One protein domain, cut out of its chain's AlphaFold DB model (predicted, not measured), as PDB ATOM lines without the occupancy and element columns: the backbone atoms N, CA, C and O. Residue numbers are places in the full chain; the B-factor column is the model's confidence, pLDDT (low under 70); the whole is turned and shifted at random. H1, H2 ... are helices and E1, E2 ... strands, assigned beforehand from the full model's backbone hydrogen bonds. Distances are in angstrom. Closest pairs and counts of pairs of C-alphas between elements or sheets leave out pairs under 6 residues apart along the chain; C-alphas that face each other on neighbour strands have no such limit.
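What this domain is: This is residues 7 to 69 of the 192 residues of the protein "Toprim domain-containing protein" of Elusimicrobia bacterium CG1_02_37_114 (UniProt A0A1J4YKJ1). With little regular structure, this domain is a long two-stranded hairpin, E1 and E2, with short E3 beside E2, one-turn helix H1 off the sheet, and a long loop, residues 45 to 65. The printed part has 63 residues, 23 in named elements, ordered H1 E1 E2 E3; the class is mixed. The antiparallel sheet E1 - E2 - E3 is a meander, each strand the neighbour of the one before. It is only just loose, close to compact, with radius of gyration of the C-alphas 13.1 A and spans 38 by 26 by 19 A.

Where its parts are: Find C-alpha 28 at (71.755, 16.135, 14.149); E1, residues 28 to 34, runs 19.4 A. E2, residues 37 to 44, runs 20.5 A and bends by 56 degrees at residue 40. E3, residues 66 to 68, ends at (78.046, 9.103, 7.014). H1 is residues 7 to 11.

How they stand to each other: Look at N 30 and O 42, 2.7 A, between E1 and E2, and N 43 and O 67, 2.8 A, between E2 and E3. H1, its O i to N i+4 pair within hydrogen-bond range, is apart from E2 and E3.

The domain as a whole: The printed part has no cut. Links H1 to E1 and E2 to E3 are long. Residues 47 to 63 have pLDDT under 70.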
ATOM      1  N   ASP A   7      64.643  -0.158  -2.600       91.38
ATOM      2  CA  ASP A   7      65.948  -0.439  -3.190       91.38
ATOM      3  C   ASP A   7      66.719   0.849  -3.468       91.38
ATOM      4  O   ASP A   7      67.895   0.921  -3.117       91.38
ATOM      5  N   GLU A   8      66.063   1.902  -3.963       90.81
ATOM      6  CA  GLU A   8      66.675   3.232  -4.099       90.81
ATOM      7  C   GLU A   8      67.138   3.775  -2.741       90.81
ATOM      8  O   GLU A   8      68.280   4.217  -2.596       90.81
ATOM      9  N   LEU A   9      66.300   3.661  -1.705       90.31
ATOM     10  CA  LEU A   9      66.645   4.111  -0.353       90.31
ATOM     11  C   LEU A   9      67.824   3.325   0.253       90.31
ATOM     12  O   LEU A   9      68.650   3.899   0.971       90.31
ATOM     13  N   LYS A  10      67.935   2.023  -0.038       90.50
ATOM     14  CA  LYS A  10      69.079   1.185   0.369       90.50
ATOM     15  C   LYS A  10      70.338   1.493  -0.429       90.50
ATOM     16  O   LYS A  10      71.434   1.513   0.135       90.50
ATOM     17  N   GLN A  11      70.206   1.742  -1.728       88.44
ATOM     18  CA  GLN A  11      71.324   2.124  -2.588       88.44
ATOM     19  C   GLN A  11      71.925   3.456  -2.132       88.44
ATOM     20  O   GLN A  11      73.146   3.534  -1.970       88.44
ATOM     21  N   ALA A  12      71.080   4.437  -1.797       86.62
ATOM     22  CA  ALA A  12      71.479   5.708  -1.189       86.62
ATOM     23  C   ALA A  12      72.044   5.567   0.242       86.62
ATOM     24  O   ALA A  12      72.671   6.489   0.758       86.62
ATOM     25  N   GLY A  13      71.848   4.419   0.896       87.56
ATOM     26  CA  GLY A  13      72.322   4.153   2.257       87.56
ATOM     27  C   GLY A  13      71.452   4.759   3.361       87.56
ATOM     28  O   GLY A  13      71.793   4.621   4.528       87.56
ATOM     29  N   ILE A  14      70.327   5.388   3.017       88.62
ATOM     30  CA  ILE A  14      69.352   5.952   3.967       88.62
ATOM     31  C   ILE A  14      68.708   4.833   4.798       88.62
ATOM     32  O   ILE A  14      68.428   5.003   5.987       88.62
ATOM     33  N   ILE A  15      68.492   3.675   4.169       90.88
ATOM     34  CA  ILE A  15      67.936   2.476   4.790       90.88
ATOM     35  C   ILE A  15      68.980   1.353   4.798       90.88
ATOM     36  O   ILE A  15      69.623   1.075   3.787       90.88
ATOM     37  N   ASN A  16      69.130   0.664   5.930       87.06
ATOM     38  CA  ASN A  16      70.024  -0.488   6.050       87.06
ATOM     39  C   ASN A  16      69.390  -1.801   5.546       87.06
ATOM     40  O   ASN A  16      68.207  -1.878   5.210       87.06
ATOM     41  N   SER A  17      70.173  -2.886   5.548       86.06
ATOM     42  CA  SER A  17      69.728  -4.217   5.106       86.06
ATOM     43  C   SER A  17      68.548  -4.791   5.903       86.06
ATOM     44  O   SER A  17      67.854  -5.675   5.408       86.06
ATOM     45  N   LYS A  18      68.277  -4.270   7.106       87.50
ATOM     46  CA  LYS A  18      67.140  -4.643   7.964       87.50
ATOM     47  C   LYS A  18      65.916  -3.737   7.762       87.50
ATOM     48  O   LYS A  18      65.027  -3.744   8.610       87.50
ATOM     49  N   ASN A  19      65.875  -2.951   6.682       87.88
ATOM     50  CA  ASN A  19      64.818  -1.981   6.367       87.88
ATOM     51  C   ASN A  19      64.631  -0.890   7.439       87.88
ATOM     52  O   ASN A  19      63.518  -0.423   7.665       87.88
ATOM     53  N   ARG A  20      65.709  -0.484   8.124       87.38
ATOM     54  CA  ARG A  20      65.669   0.586   9.134       87.38
ATOM     55  C   ARG A  20      66.424   1.812   8.650       87.38
ATOM     56  O   ARG A  20      67.476   1.668   8.031       87.38
ATOM     57  N   PHE A  21      65.917   2.994   8.992       88.00
ATOM     58  CA  PHE A  21      66.652   4.245   8.830       88.00
ATOM     59  C   PHE A  21      67.987   4.175   9.573       88.00
ATOM     60  O   PHE A  21      68.049   3.649  10.685       88.00
ATOM     61  N   VAL A  22      69.062   4.648   8.946       86.62
ATOM     62  CA  VAL A  22      70.408   4.506   9.517       86.62
ATOM     63  C   VAL A  22      70.627   5.427  10.717       86.62
ATOM     64  O   VAL A  22      71.092   4.962  11.752       86.62
ATOM     65  N   PHE A  23      70.154   6.674  10.663       87.00
ATOM     66  CA  PHE A  23      70.387   7.665  11.721       87.00
ATOM     67  C   PHE A  23      69.350   7.608  12.849       87.00
ATOM     68  O   PHE A  23      68.763   8.610  13.243       87.00
ATOM     69  N   THR A  24      69.092   6.415  13.384       81.50
ATOM     70  CA  THR A  24      68.089   6.219  14.457       81.50
ATOM     71  C   THR A  24      68.492   6.815  15.805       81.50
ATOM     72  O   THR A  24      67.656   6.930  16.702       81.50
ATOM     73  N   LYS A  25      69.774   7.145  15.978       78.88
ATOM     74  CA  LYS A  25      70.360   7.587  17.249       78.88
ATOM     75  C   LYS A  25      71.033   8.956  17.155       78.88
ATOM     76  O   LYS A  25      71.380   9.539  18.178       78.88
ATOM     77  N   ASN A  26      71.189   9.493  15.951       83.88
ATOM     78  CA  ASN A  26      71.860  10.758  15.699       83.88
ATOM     79  C   ASN A  26      70.828  11.891  15.736       83.88
ATOM     80  O   ASN A  26      69.877  11.899  14.961       83.88
ATOM     81  N   LYS A  27      71.016  12.853  16.644       84.00
ATOM     82  CA  LYS A  27      70.074  13.969  16.838       84.00
ATOM     83  C   LYS A  27      70.260  15.086  15.810       84.00
ATOM     84  O   LYS A  27      69.371  15.911  15.639       84.00
ATOM     85  N   ILE A  28      71.412  15.119  15.143       89.31
ATOM     86  CA  ILE A  28      71.755  16.135  14.149       89.31
ATOM     87  C   ILE A  28      72.098  15.421  12.847       89.31
ATOM     88  O   ILE A  28      72.975  14.557  12.837       89.31
ATOM     89  N   VAL A  29      71.432  15.814  11.763       92.12
ATOM     90  CA  VAL A  29      71.741  15.395  10.393       92.12
ATOM     91  C   VAL A  29      72.196  16.627   9.618       92.12
ATOM     92  O   VAL A  29      71.513  17.647   9.598       92.12
ATOM     93  N   ILE A  30      73.369  16.528   9.006       94.75
ATOM     94  CA  ILE A  30      74.064  17.584   8.283       94.75
ATOM     95  C   ILE A  30      74.106  17.176   6.805       94.75
ATOM     96  O   ILE A  30      74.718  16.152   6.475       94.75
ATOM     97  N   PRO A  31      73.459  17.926   5.900       95.06
ATOM     98  CA  PRO A  31      73.562  17.653   4.478       95.06
ATOM     99  C   PRO A  31      74.952  18.025   3.964       95.06
ATOM    100  O   PRO A  31      75.480  19.094   4.270       95.06
ATOM    101  N   VAL A  32      75.528  17.155   3.138       95.62
ATOM    102  CA  VAL A  32      76.702  17.492   2.332       95.62
ATOM    103  C   VAL A  32      76.204  17.938   0.971       95.62
ATOM    104  O   VAL A  32      75.549  17.170   0.262       95.62
ATOM    105  N   ILE A  33      76.482  19.198   0.650       96.06
ATOM    106  CA  ILE A  33      75.986  19.879  -0.542       96.06
ATOM    107  C   ILE A  33      77.155  20.135  -1.486       96.06
ATOM    108  O   ILE A  33      78.194  20.649  -1.070       96.06
ATOM    109  N   GLU A  34      76.971  19.765  -2.749       94.56
ATOM    110  CA  GLU A  34      77.910  20.051  -3.828       94.56
ATOM    111  C   GLU A  34      77.140  20.285  -5.131       94.56
ATOM    112  O   GLU A  34      76.236  19.519  -5.479       94.56
ATOM    113  N   ASN A  35      77.484  21.352  -5.849       95.31
ATOM    114  CA  ASN A  35      76.761  21.858  -7.013       95.31
ATOM    115  C   ASN A  35      75.266  22.058  -6.721       95.31
ATOM    116  O   ASN A  35      74.404  21.635  -7.496       95.31
ATOM    117  N   SER A  36      74.962  22.654  -5.564       95.69
ATOM    118  CA  SER A  36      73.608  22.951  -5.080       95.69
ATOM    119  C   SER A  36      72.702  21.725  -4.926       95.69
ATOM    120  O   SER A  36      71.478  21.842  -4.892       95.69
ATOM    121  N   ARG A  37      73.291  20.528  -4.815       95.38
ATOM    122  CA  ARG A  37      72.580  19.267  -4.593       95.38
ATOM    123  C   ARG A  37      73.055  18.613  -3.309       95.38
ATOM    124  O   ARG A  37      74.248  18.596  -3.023       95.38
ATOM    125  N   ILE A  38      72.125  18.014  -2.569       94.12
ATOM    126  CA  ILE A  38      72.473  17.120  -1.464       94.12
ATOM    127  C   ILE A  38      73.043  15.842  -2.079       94.12
ATOM    128  O   ILE A  38      72.336  15.105  -2.763       94.12
ATOM    129  N   VAL A  39      74.329  15.600  -1.853       92.69
ATOM    130  CA  VAL A  39      75.064  14.456  -2.416       92.69
ATOM    131  C   VAL A  39      75.342  13.370  -1.383       92.69
ATOM    132  O   VAL A  39      75.630  12.231  -1.744       92.69
ATOM    133  N   SER A  40      75.261  13.710  -0.097       93.25
ATOM    134  CA  SER A  40      75.346  12.766   1.013       93.25
ATOM    135  C   SER A  40      74.748  13.387   2.277       93.25
ATOM    136  O   SER A  40      74.462  14.586   2.323       93.25
ATOM    137  N   LEU A  41      74.581  12.576   3.318       93.19
ATOM    138  CA  LEU A  41      74.218  13.037   4.651       93.19
ATOM    139  C   LEU A  41      75.259  12.539   5.646       93.19
ATOM    140  O   LEU A  41      75.707  11.392   5.572       93.19
ATOM    141  N   ARG A  42      75.584  13.389   6.611       91.88
ATOM    142  CA  ARG A  42      76.347  13.023   7.796       91.88
ATOM    143  C   ARG A  42      75.476  13.226   9.020       91.88
ATOM    144  O   ARG A  42      74.654  14.131   9.044       91.88
ATOM    145  N   ALA A  43      75.645  12.412  10.045       90.75
ATOM    146  CA  ALA A  43      74.881  12.539  11.267       90.75
ATOM    147  C   ALA A  43      75.795  12.517  12.488       90.75
ATOM    148  O   ALA A  43      76.756  11.750  12.542       90.75
ATOM    149  N   ARG A  44      75.496  13.367  13.472       87.50
ATOM    150  CA  ARG A  44      76.259  13.491  14.718       87.50
ATOM    151  C   ARG A  44      75.502  12.855  15.875       87.50
ATOM    152  O   ARG A  44      74.316  13.128  16.093       87.50
ATOM    153  N   PHE A  45      76.203  12.014  16.622       83.25
ATOM    154  CA  PHE A  45      75.722  11.459  17.880       83.25
ATOM    155  C   PHE A  45      75.983  12.448  19.031       83.25
ATOM    156  O   PHE A  45      77.027  13.101  19.062       83.25
ATOM    157  N   PHE A  46      75.022  12.606  19.948       70.44
ATOM    158  CA  PHE A  46      75.053  13.657  20.986       70.44
ATOM    159  C   PHE A  46      75.408  13.123  22.384       70.44
ATOM    160  O   PHE A  46      76.018  13.834  23.174       70.44
ATOM    161  N   ASP A  47      75.070  11.867  22.684       66.75
ATOM    162  CA  ASP A  47      75.075  11.331  24.052       66.75
ATOM    163  C   ASP A  47      76.403  10.608  24.385       66.75
ATOM    164  O   ASP A  47      76.397   9.448  24.784       66.75
ATOM    165  N   ASN A  48      77.543  11.294  24.207       59.25
ATOM    166  CA  ASN A  48      78.922  10.775  24.363       59.25
ATOM    167  C   ASN A  48      79.391   9.829  23.240       59.25
ATOM    168  O   ASN A  48      79.792   8.689  23.480       59.25
ATOM    169  N   GLY A  49      79.354  10.307  21.993       58.62
ATOM    170  CA  GLY A  49      79.977   9.591  20.877       58.62
ATOM    171  C   GLY A  49      81.491   9.512  21.051       58.62
ATOM    172  O   GLY A  49      82.120  10.527  21.343       58.62
ATOM    173  N   GLN A  50      82.067   8.324  20.877       61.19
ATOM    174  CA  GLN A  50      83.516   8.141  20.974       61.19
ATOM    175  C   GLN A  50      84.200   8.646  19.697       61.19
ATOM    176  O   GLN A  50      83.739   8.363  18.585       61.19
ATOM    177  N   ASP A  51      85.284   9.406  19.875       57.06
ATOM    178  CA  ASP A  51      86.120   9.942  18.792       57.06
ATOM    179  C   ASP A  51      87.018   8.855  18.175       57.06
ATOM    180  O   ASP A  51      87.246   8.858  16.966       57.06
ATOM    181  N   ASN A  52      87.478   7.887  18.980       59.16
ATOM    182  CA  ASN A  52      88.319   6.782  18.521       59.16
ATOM    183  C   ASN A  52      87.496   5.484  18.339       59.16
ATOM    184  O   ASN A  52      87.015   4.927  19.331       59.16
ATOM    185  N   PRO A  53      87.374   4.943  17.108       59.06
ATOM    186  CA  PRO A  53      86.711   3.664  16.854       59.06
ATOM    187  C   PRO A  53      87.301   2.476  17.630       59.06
ATOM    188  O   PRO A  53      86.573   1.544  17.954       59.06
ATOM    189  N   GLU A  54      88.590   2.499  17.975       59.16
ATOM    190  CA  GLU A  54      89.252   1.438  18.751       59.16
ATOM    191  C   GLU A  54      88.806   1.414  20.222       59.16
ATOM    192  O   GLU A  54      88.893   0.386  20.893       59.16
ATOM    193  N   GLN A  55      88.271   2.532  20.725       56.12
ATOM    194  CA  GLN A  55      87.691   2.635  22.068       56.12
ATOM    195  C   GLN A  55      86.241   2.135  22.126       56.12
ATOM    196  O   GLN A  55      85.639   2.109  23.201       56.12
ATOM    197  N   LEU A  56      85.677   1.684  20.999       60.31
ATOM    198  CA  LEU A  56      84.396   0.979  20.950       60.31
ATOM    199  C   LEU A  56      84.567  -0.452  21.497       60.31
ATOM    200  O   LEU A  56      84.398  -1.441  20.787       60.31
ATOM    201  N   GLN A  57      84.923  -0.583  22.777       54.91
ATOM    202  CA  GLN A  57      84.958  -1.879  23.448       54.91
ATOM    203  C   GLN A  57      83.529  -2.362  23.715       54.91
ATOM    204  O   GLN A  57      82.646  -1.614  24.139       54.91
ATOM    205  N   SER A  58      83.286  -3.634  23.407       57.03
ATOM    206  CA  SER A  58      81.960  -4.239  23.408       57.03
ATOM    207  C   SER A  58      81.291  -4.184  24.789       57.03
ATOM    208  O   SER A  58      81.809  -4.798  25.720       57.03
ATOM    209  N   LYS A  59      80.114  -3.537  24.882       49.03
ATOM    210  CA  LYS A  59      78.852  -4.055  25.487       49.03
ATOM    211  C   LYS A  59      77.858  -3.005  26.015       49.03
ATOM    212  O   LYS A  59      76.811  -3.406  26.516       49.03
ATOM    213  N   THR A  60      78.056  -1.703  25.814       47.03
ATOM    214  CA  THR A  60      77.042  -0.717  26.247       47.03
ATOM    215  C   THR A  60      77.025   0.522  25.357       47.03
ATOM    216  O   THR A  60      77.891   1.371  25.481       47.03
ATOM    217  N   TYR A  61      76.014   0.624  24.482       53.38
ATOM    218  CA  TYR A  61      75.512   1.868  23.864       53.38
ATOM    219  C   TYR A  61      76.551   2.896  23.364       53.38
ATOM    220  O   TYR A  61      76.290   4.095  23.387       53.38
ATOM    221  N   THR A  62      77.707   2.446  22.882       58.50
ATOM    222  CA  THR A  62      78.737   3.306  22.301       58.50
ATOM    223  C   THR A  62      78.538   3.397  20.794       58.50
ATOM    224  O   THR A  62      78.635   2.405  20.075       58.50
ATOM    225  N   TYR A  63      78.227   4.602  20.322       68.06
ATOM    226  CA  TYR A  63      78.059   4.923  18.906       68.06
ATOM    227  C   TYR A  63      79.242   5.778  18.439       68.06
ATOM    228  O   TYR A  63      79.769   6.568  19.238       68.06
ATOM    229  N   PRO A  64      79.674   5.653  17.171       71.31
ATOM    230  CA  PRO A  64      80.654   6.575  16.622       71.31
ATOM    231  C   PRO A  64      80.102   8.000  16.696       71.31
ATOM    232  O   PRO A  64      78.907   8.239  16.497       71.31
ATOM    233  N   LYS A  65      80.973   8.971  16.979       80.88
ATOM    234  CA  LYS A  65      80.569  10.383  17.060       80.88
ATOM    235  C   LYS A  65      79.914  10.886  15.774       80.88
ATOM    236  O   LYS A  65      78.996  11.707  15.838       80.88
ATOM    237  N   TYR A  66      80.352  10.358  14.632       85.12
ATOM    238  CA  TYR A  66      79.785  10.647  13.324       85.12
ATOM    239  C   TYR A  66      79.471   9.375  12.541       85.12
ATOM    240  O   TYR A  66      80.264   8.438  12.513       85.12
ATOM    241  N   GLU A  67      78.350   9.400  11.829       86.19
ATOM    242  CA  GLU A  67      77.997   8.426  10.797       86.19
ATOM    243  C   GLU A  67      77.804   9.152   9.466       86.19
ATOM    244  O   GLU A  67      77.310  10.277   9.435       86.19
ATOM    245  N   SER A  68      78.201   8.531   8.358       87.56
ATOM    246  CA  SER A  68      78.046   9.103   7.014       87.56
ATOM    247  C   SER A  68      77.325   8.125   6.103       87.56
ATOM    248  O   SER A  68      77.549   6.915   6.181       87.56
ATOM    249  N   LEU A  69      76.492   8.649   5.206       88.31
ATOM    250  CA  LEU A  69      75.996   7.872   4.078       88.31
ATOM    251  C   LEU A  69      77.112   7.610   3.064       88.31
ATOM    252  O   LEU A  69      78.208   8.177   3.115       88.31
TER     253      LEU A  69